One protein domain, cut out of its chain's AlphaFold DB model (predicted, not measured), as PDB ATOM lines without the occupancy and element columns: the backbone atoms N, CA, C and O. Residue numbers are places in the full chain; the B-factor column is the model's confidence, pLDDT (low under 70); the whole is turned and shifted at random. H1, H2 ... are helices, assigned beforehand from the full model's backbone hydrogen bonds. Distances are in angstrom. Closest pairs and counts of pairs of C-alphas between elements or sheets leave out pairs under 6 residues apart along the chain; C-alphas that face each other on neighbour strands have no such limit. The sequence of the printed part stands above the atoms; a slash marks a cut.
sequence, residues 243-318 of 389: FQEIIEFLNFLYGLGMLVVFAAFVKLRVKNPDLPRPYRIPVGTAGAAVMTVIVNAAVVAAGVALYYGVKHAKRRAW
ATOM      1  N   PHE A 243      79.423 120.426  87.297       75.94
ATOM      2  CA  PHE A 243      78.770 121.703  86.993       75.94
ATOM      3  C   PHE A 243      79.506 122.910  87.597       75.94
ATOM      4  O   PHE A 243      79.661 123.942  86.946       75.94
ATOM      5  N   GLN A 244      80.003 122.764  88.829       69.31
ATOM      6  CA  GLN A 244      80.739 123.818  89.527       69.31
ATOM      7  C   GLN A 244      82.074 124.123  88.838       69.31
ATOM      8  O   GLN A 244      82.371 125.290  88.594       69.31
ATOM      9  N   GLU A 245      82.840 123.098  88.456       68.88
ATOM     10  CA  GLU A 245      84.098 123.276  87.715       68.88
ATOM     11  C   GLU A 245      83.864 123.957  86.362       68.88
ATOM     12  O   GLU A 245      84.606 124.870  85.994       68.88
ATOM     13  N   ILE A 246      82.799 123.563  85.649       74.56
ATOM     14  CA  ILE A 246      82.421 124.174  84.370       74.56
ATOM     15  C   ILE A 246      82.147 125.664  84.558       74.56
ATOM     16  O   ILE A 246      82.746 126.467  83.844       74.56
ATOM     17  N   ILE A 247      81.289 126.053  85.509       73.94
ATOM     18  CA  ILE A 247      80.954 127.468  85.729       73.94
ATOM     19  C   ILE A 247      82.180 128.267  86.165       73.94
ATOM     20  O   ILE A 247      82.372 129.392  85.703       73.94
ATOM     21  N   GLU A 248      83.025 127.729  87.042       68.25
ATOM     22  CA  GLU A 248      84.226 128.436  87.490       68.25
ATOM     23  C   GLU A 248      85.200 128.701  86.343       68.25
ATOM     24  O   GLU A 248      85.638 129.842  86.159       68.25
ATOM     25  N   PHE A 249      85.480 127.680  85.534       69.88
ATOM     26  CA  PHE A 249      86.335 127.811  84.359       69.88
ATOM     27  C   PHE A 249      85.745 128.781  83.329       69.88
ATOM     28  O   PHE A 249      86.432 129.664  82.806       69.88
ATOM     29  N   LEU A 250      84.446 128.661  83.075       75.88
ATOM     30  CA  LEU A 250      83.723 129.506  82.144       75.88
ATOM     31  C   LEU A 250      83.697 130.975  82.596       75.88
ATOM     32  O   LEU A 250      83.943 131.862  81.780       75.88
ATOM     33  N   ASN A 251      83.464 131.251  83.883       77.31
ATOM     34  CA  ASN A 251      83.391 132.615  84.411       77.31
ATOM     35  C   ASN A 251      84.756 133.295  84.315       77.31
ATOM     36  O   ASN A 251      84.844 134.482  83.994       77.31
ATOM     37  N   PHE A 252      85.824 132.528  84.546       70.94
ATOM     38  CA  PHE A 252      87.191 132.989  84.364       70.94
ATOM     39  C   PHE A 252      87.476 133.383  82.904       70.94
ATOM     40  O   PHE A 252      87.915 134.509  82.646       70.94
ATOM     41  N   LEU A 253      87.182 132.499  81.944       73.12
ATOM     42  CA  LEU A 253      87.401 132.775  80.519       73.12
ATOM     43  C   LEU A 253      86.541 133.936  80.007       73.12
ATOM     44  O   LEU A 253      87.038 134.809  79.292       73.12
ATOM     45  N   TYR A 254      85.266 133.969  80.396       81.00
ATOM     46  CA  TYR A 254      84.346 135.040  80.031       81.00
ATOM     47  C   TYR A 254      84.819 136.389  80.579       81.00
ATOM     48  O   TYR A 254      84.873 137.375  79.843       81.00
ATOM     49  N   GLY A 255      85.251 136.427  81.845       74.38
ATOM     50  CA  GLY A 255      85.812 137.626  82.464       74.38
ATOM     51  C   GLY A 255      87.009 138.178  81.687       74.38
ATOM     52  O   GLY A 255      87.050 139.372  81.385       74.38
ATOM     53  N   LEU A 256      87.951 137.314  81.289       73.81
ATOM     54  CA  LEU A 256      89.105 137.716  80.480       73.81
ATOM     55  C   LEU A 256      88.680 138.293  79.120       73.81
ATOM     56  O   LEU A 256      89.173 139.348  78.715       73.81
ATOM     57  N   GLY A 257      87.743 137.634  78.431       77.56
ATOM     58  CA  GLY A 257      87.214 138.097  77.148       77.56
ATOM     59  C   GLY A 257      86.537 139.464  77.252       77.56
ATOM     60  O   GLY A 257      86.820 140.368  76.461       77.56
ATOM     61  N   MET A 258      85.715 139.663  78.283       82.81
ATOM     62  CA  MET A 258      85.001 140.920  78.496       82.81
ATOM     63  C   MET A 258      85.929 142.101  78.781       82.81
ATOM     64  O   MET A 258      85.670 143.204  78.296       82.81
ATOM     65  N   LEU A 259      87.051 141.893  79.479       79.56
ATOM     66  CA  LEU A 259      88.064 142.943  79.656       79.56
ATOM     67  C   LEU A 259      88.612 143.432  78.308       79.56
ATOM     68  O   LEU A 259      88.754 144.640  78.095       79.56
ATOM     69  N   VAL A 260      88.862 142.511  77.372       81.62
ATOM     70  CA  VAL A 260      89.327 142.850  76.020       81.62
ATOM     71  C   VAL A 260      88.232 143.561  75.224       81.62
ATOM     72  O   VAL A 260      88.517 144.562  74.565       81.62
ATOM     73  N   VAL A 261      86.976 143.115  75.322       86.25
ATOM     74  CA  VAL A 261      85.826 143.767  74.668       86.25
ATOM     75  C   VAL A 261      85.641 145.197  75.177       86.25
ATOM     76  O   VAL A 261      85.490 146.125  74.377       86.25
ATOM     77  N   PHE A 262      85.722 145.421  76.490       85.44
ATOM     78  CA  PHE A 262      85.641 146.763  77.066       85.44
ATOM     79  C   PHE A 262      86.815 147.646  76.637       85.44
ATOM     80  O   PHE A 262      86.603 148.794  76.235       85.44
ATOM     81  N   ALA A 263      88.040 147.113  76.628       82.75
ATOM     82  CA  ALA A 263      89.202 147.833  76.117       82.75
ATOM     83  C   ALA A 263      89.034 148.205  74.632       82.75
ATOM     84  O   ALA A 263      89.310 149.343  74.241       82.75
ATOM     85  N   ALA A 264      88.521 147.288  73.805       86.69
ATOM     86  CA  ALA A 264      88.224 147.532  72.396       86.69
ATOM     87  C   ALA A 264      87.141 148.605  72.216       86.69
ATOM     88  O   ALA A 264      87.293 149.499  71.381       86.69
ATOM     89  N   PHE A 265      86.085 148.580  73.031       88.62
ATOM     90  CA  PHE A 265      85.028 149.590  73.029       88.62
ATOM     91  C   PHE A 265      85.570 150.995  73.325       88.62
ATOM     92  O   PHE A 265      85.288 151.938  72.572       88.62
ATOM     93  N   VAL A 266      86.383 151.141  74.378       86.44
ATOM     94  CA  VAL A 266      87.015 152.420  74.735       86.44
ATOM     95  C   VAL A 266      87.976 152.863  73.628       86.44
ATOM     96  O   VAL A 266      87.882 153.995  73.148       86.44
ATOM     97  N   LYS A 267      88.833 151.959  73.137       86.94
ATOM     98  CA  LYS A 267      89.778 152.234  72.044       86.94
ATOM     99  C   LYS A 267      89.067 152.694  70.772       86.94
ATOM    100  O   LYS A 267      89.506 153.658  70.155       86.94
ATOM    101  N   LEU A 268      87.956 152.061  70.393       88.31
ATOM    102  CA  LEU A 268      87.164 152.462  69.228       88.31
ATOM    103  C   LEU A 268      86.499 153.824  69.422       88.31
ATOM    104  O   LEU A 268      86.347 154.552  68.448       88.31
ATOM    105  N   ARG A 269      86.080 154.182  70.643       87.00
ATOM    106  CA  ARG A 269      85.534 155.519  70.938       87.00
ATOM    107  C   ARG A 269      86.582 156.626  70.840       87.00
ATOM    108  O   ARG A 269      86.229 157.718  70.413       87.00
ATOM    109  N   VAL A 270      87.827 156.345  71.220       87.38
ATOM    110  CA  VAL A 270      88.930 157.318  71.175       87.38
ATOM    111  C   VAL A 270      89.537 157.417  69.776       87.38
ATOM    112  O   VAL A 270      89.726 158.515  69.268       87.38
ATOM    113  N   LYS A 271      89.830 156.278  69.136       90.81
ATOM    114  CA  LYS A 271      90.543 156.238  67.851       90.81
ATOM    115  C   LYS A 271      89.643 156.558  66.654       90.81
ATOM    116  O   LYS A 271      90.099 157.211  65.729       90.81
ATOM    117  N   ASN A 272      88.383 156.114  66.684       89.38
ATOM    118  CA  ASN A 272      87.419 156.286  65.590       89.38
ATOM    119  C   ASN A 272      86.146 157.009  66.096       89.38
ATOM    120  O   ASN A 272      85.087 156.376  66.250       89.38
ATOM    121  N   PRO A 273      86.226 158.321  66.400       85.12
ATOM    122  CA  PRO A 273      85.097 159.090  66.932       85.12
ATOM    123  C   PRO A 273      83.966 159.284  65.905       85.12
ATOM    124  O   PRO A 273      82.786 159.255  66.280       85.12
ATOM    125  N   ASP A 274      84.317 159.381  64.620       87.50
ATOM    126  CA  ASP A 274      83.388 159.638  63.508       87.50
ATOM    127  C   ASP A 274      82.682 158.380  62.991       87.50
ATOM    128  O   ASP A 274      81.831 158.453  62.105       87.50
ATOM    129  N   LEU A 275      82.993 157.210  63.563       87.69
ATOM    130  CA  LEU A 275      82.299 155.972  63.230       87.69
ATOM    131  C   LEU A 275      80.780 156.168  63.444       87.69
ATOM    132  O   LEU A 275      80.371 156.582  64.544       87.69
ATOM    133  N   PRO A 276      79.925 155.866  62.444       81.00
ATOM    134  CA  PRO A 276      78.483 155.990  62.585       81.00
ATOM    135  C   PRO A 276      78.000 155.014  63.659       81.00
ATOM    136  O   PRO A 276      78.133 153.799  63.531       81.00
ATOM    137  N   ARG A 277      77.448 155.559  64.746       83.31
ATOM    138  CA  ARG A 277      76.929 154.800  65.894       83.31
ATOM    139  C   ARG A 277      75.429 155.072  66.007       83.31
ATOM    140  O   ARG A 277      75.066 156.076  66.617       83.31
ATOM    141  N   PRO A 278      74.573 154.217  65.418       80.31
ATOM    142  CA  PRO A 278      73.116 154.374  65.451       80.31
ATOM    143  C   PRO A 278      72.544 154.439  66.870       80.31
ATOM    144  O   PRO A 278      71.554 155.121  67.107       80.31
ATOM    145  N   TYR A 279      73.211 153.777  67.816       82.00
ATOM    146  CA  TYR A 279      72.970 153.909  69.245       82.00
ATOM    147  C   TYR A 279      74.251 154.389  69.939       82.00
ATOM    148  O   TYR A 279      75.332 153.823  69.742       82.00
ATOM    149  N   ARG A 280      74.146 155.443  70.757       78.44
ATOM    150  CA  ARG A 280      75.244 155.969  71.583       78.44
ATOM    151  C   ARG A 280      74.803 156.021  73.041       78.44
ATOM    152  O   ARG A 280      73.777 156.604  73.361       78.44
ATOM    153  N   ILE A 281      75.626 155.457  73.922       82.81
ATOM    154  CA  ILE A 281      75.421 155.553  75.374       82.81
ATOM    155  C   ILE A 281      75.545 157.030  75.793       82.81
ATOM    156  O   ILE A 281      76.583 157.629  75.472       82.81
ATOM    157  N   PRO A 282      74.564 157.602  76.515       81.19
ATOM    158  CA  PRO A 282      74.452 159.044  76.776       81.19
ATOM    159  C   PRO A 282      75.451 159.617  77.805       81.19
ATOM    160  O   PRO A 282      75.282 160.738  78.263       81.19
ATOM    161  N   VAL A 283      76.513 158.889  78.164       81.25
ATOM    162  CA  VAL A 283      77.443 159.238  79.263       81.25
ATOM    163  C   VAL A 283      78.814 159.765  78.793       81.25
ATOM    164  O   VAL A 283      79.766 159.824  79.566       81.25
ATOM    165  N   GLY A 284      78.963 160.124  77.513       82.12
ATOM    166  CA  GLY A 284      80.256 160.542  76.941       82.12
ATOM    167  C   GLY A 284      81.290 159.402  76.861       82.12
ATOM    168  O   GLY A 284      80.979 158.240  77.115       82.12
ATOM    169  N   THR A 285      82.527 159.684  76.435       80.56
ATOM    170  CA  THR A 285      83.603 158.671  76.323       80.56
ATOM    171  C   THR A 285      84.196 158.313  77.683       80.56
ATOM    172  O   THR A 285      84.310 157.129  77.991       80.56
ATOM    173  N   ALA A 286      84.489 159.320  78.510       80.06
ATOM    174  CA  ALA A 286      84.986 159.136  79.871       80.06
ATOM    175  C   ALA A 286      83.962 158.407  80.748       80.06
ATOM    176  O   ALA A 286      84.300 157.388  81.337       80.06
ATOM    177  N   GLY A 287      82.693 158.837  80.759       80.25
ATOM    178  CA  GLY A 287      81.648 158.150  81.525       80.25
ATOM    179  C   GLY A 287      81.388 156.723  81.039       80.25
ATOM    180  O   GLY A 287      81.104 155.851  81.850       80.25
ATOM    181  N   ALA A 288      81.562 156.437  79.744       79.81
ATOM    182  CA  ALA A 288      81.422 155.074  79.229       79.81
ATOM    183  C   ALA A 288      82.612 154.179  79.614       79.81
ATOM    184  O   ALA A 288      82.404 153.019  79.951       79.81
ATOM    185  N   ALA A 289      83.839 154.711  79.614       79.56
ATOM    186  CA  ALA A 289      85.017 153.997  80.114       79.56
ATOM    187  C   ALA A 289      84.912 153.743  81.628       79.56
ATOM    188  O   ALA A 289      85.143 152.632  82.106       79.56
ATOM    189  N   VAL A 290      84.466 154.754  82.370       78.50
ATOM    190  CA  VAL A 290      84.170 154.659  83.798       78.50
ATOM    191  C   VAL A 290      83.088 153.614  84.049       78.50
ATOM    192  O   VAL A 290      83.293 152.762  84.893       78.50
ATOM    193  N   MET A 291      81.998 153.577  83.281       78.81
ATOM    194  CA  MET A 291      80.963 152.543  83.406       78.81
ATOM    195  C   MET A 291      81.533 151.125  83.227       78.81
ATOM    196  O   MET A 291      81.217 150.240  84.016       78.81
ATOM    197  N   THR A 292      82.419 150.910  82.249       75.94
ATOM    198  CA  THR A 292      83.032 149.588  82.027       75.94
ATOM    199  C   THR A 292      83.969 149.151  83.155       75.94
ATOM    200  O   THR A 292      84.025 147.967  83.472       75.94
ATOM    201  N   VAL A 293      84.679 150.084  83.799       70.69
ATOM    202  CA  VAL A 293      85.622 149.772  84.888       70.69
ATOM    203  C   VAL A 293      84.919 149.752  86.245       70.69
ATOM    204  O   VAL A 293      85.113 148.818  87.014       70.69
ATOM    205  N   ILE A 294      84.072 150.742  86.531       66.81
ATOM    206  CA  ILE A 294      83.350 150.888  87.797       66.81
ATOM    207  C   ILE A 294      82.335 149.779  87.986       66.81
ATOM    208  O   ILE A 294      82.246 149.301  89.099       66.81
ATOM    209  N   VAL A 295      81.587 149.327  86.976       62.66
ATOM    210  CA  VAL A 295      80.606 148.252  87.215       62.66
ATOM    211  C   VAL A 295      81.318 146.956  87.621       62.66
ATOM    212  O   VAL A 295      80.947 146.345  88.618       62.66
ATOM    213  N   ASN A 296      82.414 146.602  86.946       64.38
ATOM    214  CA  ASN A 296      83.216 145.430  87.309       64.38
ATOM    215  C   ASN A 296      83.932 145.610  88.658       64.38
ATOM    216  O   ASN A 296      83.876 144.732  89.517       64.38
ATOM    217  N   ALA A 297      84.550 146.771  88.888       63.72
ATOM    218  CA  ALA A 297      85.222 147.079  90.146       63.72
ATOM    219  C   ALA A 297      84.243 147.222  91.319       63.72
ATOM    220  O   ALA A 297      84.600 146.864  92.430       63.72
ATOM    221  N   ALA A 298      83.019 147.703  91.097       57.69
ATOM    222  CA  ALA A 298      81.974 147.839  92.107       57.69
ATOM    223  C   ALA A 298      81.360 146.488  92.455       57.69
ATOM    224  O   ALA A 298      81.070 146.273  93.621       57.69
ATOM    225  N   VAL A 299      81.215 145.558  91.506       56.88
ATOM    226  CA  VAL A 299      80.815 144.176  91.822       56.88
ATOM    227  C   VAL A 299      81.877 143.511  92.704       56.88
ATOM    228  O   VAL A 299      81.550 142.963  93.756       56.88
ATOM    229  N   VAL A 300      83.158 143.646  92.343       60.53
ATOM    230  CA  VAL A 300      84.276 143.130  93.150       60.53
ATOM    231  C   VAL A 300      84.349 143.832  94.512       60.53
ATOM    232  O   VAL A 300      84.429 143.175  95.546       60.53
ATOM    233  N   ALA A 301      84.274 145.161  94.544       57.53
ATOM    234  CA  ALA A 301      84.375 145.954  95.764       57.53
ATOM    235  C   ALA A 301      83.158 145.790  96.678       57.53
ATOM    236  O   ALA A 301      83.343 145.732  97.884       57.53
ATOM    237  N   ALA A 302      81.939 145.671  96.146       56.62
ATOM    238  CA  ALA A 302      80.742 145.378  96.930       56.62
ATOM    239  C   ALA A 302      80.821 143.972  97.529       56.62
ATOM    240  O   ALA A 302      80.505 143.806  98.703       56.62
ATOM    241  N   GLY A 303      81.320 142.983  96.779       51.31
ATOM    242  CA  GLY A 303      81.557 141.644  97.321       51.31
ATOM    243  C   GLY A 303      82.601 141.624  98.436       51.31
ATOM    244  O   GLY A 303      82.380 141.029  99.491       51.31
ATOM    245  N   VAL A 304      83.702 142.354  98.254       61.94
ATOM    246  CA  VAL A 304      84.761 142.500  99.263       61.94
ATOM    247  C   VAL A 304      84.283 143.312 100.478       61.94
ATOM    248  O   VAL A 304      84.531 142.924 101.619       61.94
ATOM    249  N   ALA A 305      83.567 144.415 100.268       63.59
ATOM    250  CA  ALA A 305      83.037 145.269 101.329       63.59
ATOM    251  C   ALA A 305      81.946 144.563 102.138       63.59
ATOM    252  O   ALA A 305      81.933 144.686 103.360       63.59
ATOM    253  N   LEU A 306      81.083 143.773 101.494       57.12
ATOM    254  CA  LEU A 306      80.100 142.934 102.174       57.12
ATOM    255  C   LEU A 306      80.797 141.882 103.048       57.12
ATOM    256  O   LEU A 306      80.456 141.742 104.220       57.12
ATOM    257  N   TYR A 307      81.837 141.219 102.529       59.66
ATOM    258  CA  TYR A 307      82.650 140.271 103.299       59.66
ATOM    259  C   TYR A 307      83.285 140.920 104.540       59.66
ATOM    260  O   TYR A 307      83.149 140.419 105.660       59.66
ATOM    261  N   TYR A 308      83.962 142.058 104.367       66.31
ATOM    262  CA  TYR A 308      84.595 142.758 105.483       66.31
ATOM    263  C   TYR A 308      83.580 143.398 106.435       66.31
ATOM    264  O   TYR A 308      83.834 143.424 107.637       66.31
ATOM    265  N   GLY A 309      82.429 143.854 105.940       71.12
ATOM    266  CA  GLY A 309      81.322 144.379 106.739       71.12
ATOM    267  C   GLY A 309      80.730 143.313 107.654       71.12
ATOM    268  O   GLY A 309      80.625 143.530 108.860       71.12
ATOM    269  N   VAL A 310      80.472 142.117 107.120       62.06
ATOM    270  CA  VAL A 310      80.060 140.943 107.905       62.06
ATOM    271  C   VAL A 310      81.127 140.581 108.946       62.06
ATOM    272  O   VAL A 310      80.819 140.375 110.121       62.06
ATOM    273  N   LYS A 311      82.408 140.582 108.558       58.66
ATOM    274  CA  LYS A 311      83.528 140.306 109.472       58.66
ATOM    275  C   LYS A 311      83.676 141.367 110.570       58.66
ATOM    276  O   LYS A 311      84.050 141.031 111.692       58.66
ATOM    277  N   HIS A 312      83.407 142.637 110.272       66.69
ATOM    278  CA  HIS A 312      83.470 143.741 111.231       66.69
ATOM    279  C   HIS A 312      82.284 143.717 112.201       66.69
ATOM    280  O   HIS A 312      82.489 143.858 113.406       66.69
ATOM    281  N   ALA A 313      81.074 143.450 111.700       63.16
ATOM    282  CA  ALA A 313      79.881 143.244 112.518       63.16
ATOM    283  C   ALA A 313      80.069 142.078 113.505       63.16
ATOM    284  O   ALA A 313      79.718 142.204 114.678       63.16
ATOM    285  N   LYS A 314      80.738 140.998 113.065       55.47
ATOM    286  CA  LYS A 314      81.132 139.857 113.911       55.47
ATOM    287  C   LYS A 314      82.123 140.236 115.018       55.47
ATOM    288  O   LYS A 314      82.016 139.726 116.126       55.47
ATOM    289  N   ARG A 315      83.071 141.147 114.754       59.25
ATOM    290  CA  ARG A 315      84.042 141.618 115.767       59.25
ATOM    291  C   ARG A 315      83.449 142.590 116.784       59.25
ATOM    292  O   ARG A 315      83.958 142.664 117.894       59.25
ATOM    293  N   ARG A 316      82.428 143.365 116.406       67.94
ATOM    294  CA  ARG A 316      81.812 144.381 117.276       67.94
ATOM    295  C   ARG A 316      80.558 143.909 118.022       67.94
ATOM    296  O   ARG A 316      79.971 144.719 118.729       67.94
ATOM    297  N   ALA A 317      80.161 142.641 117.871       56.09
ATOM    298  CA  ALA A 317      78.980 142.050 118.516       56.09
ATOM    299  C   ALA A 317      77.682 142.862 118.307       56.09
ATOM    300  O   ALA A 317      76.829 142.935 119.182       56.09
ATOM    301  N   TRP A 318      77.530 143.501 117.140       57.22
ATOM    302  CA  TRP A 318      76.346 144.312 116.808       57.22
ATOM    303  C   TRP A 318      75.081 143.484 116.549       57.22
ATOM    304  O   TRP A 318      73.992 144.037 116.447       57.22
TER     305      TRP A 318
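AT A GLANCE: This is residues 243 to 318 of the 389 residues of an uncharacterized protein of Panicum miliaceum (UniProt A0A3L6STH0). Two long helices, H2 and H1, make an open V, a helical hairpin whose arms meet near the long link that joins them and stand free toward their other ends. H2, the longest helix, has a kink of 37 degrees near residue 296, and in the link residues 274 to 279 stick out as part of a loop. The printed part has 76 residues with two named helices, in the order H1, H2, and no named strand; the class is all helix. It is extended, with a radius of gyration of the C-alphas of 17.9 A, and its outline is flat, spanning 58 by 32 by 18 A.

IN THESE COORDINATES: H2 holds residues 284 to 316 and is 43.5 A from first to last C-alpha, from C-alpha 284 at (80.256, 160.542, 76.941) to C-alpha 316 at (81.812, 144.381, 117.276). H1 holds residues 243 to 271 and measures 41.2 A; its C-alpha 243 is at (78.770, 121.703, 86.993).

HOW THE PARTS SIT: H2 touches H1 with residues 285 to 292 alone, and H1 touches H2 with residues 262 to 270 alone. The closest C-alphas of the two are those of Val 266 and Ala 289, 6.0 A apart. Their lines stand at a steep tilt of 39 degrees, and they run opposite ways. Residues 243 to 254 of H1 stand free, as do residues 297 to 318, of which 297 to 316 belong to H2. In H1 every O i to N i+4 pair is within hydrogen-bond range; in H2 28 of 29 are.

THE WHOLE: The two C-alphas farthest apart, those of Asp 274 and Ala 317, are 57.9 A apart. The printed part has no cut. The link from H1 to H2, residues 272 to 283, is long. The mean pLDDT of the printed part is 73.9; it is under 70 at residues 244 to 245, 248 to 249, 294 to 308 and 310 to 318.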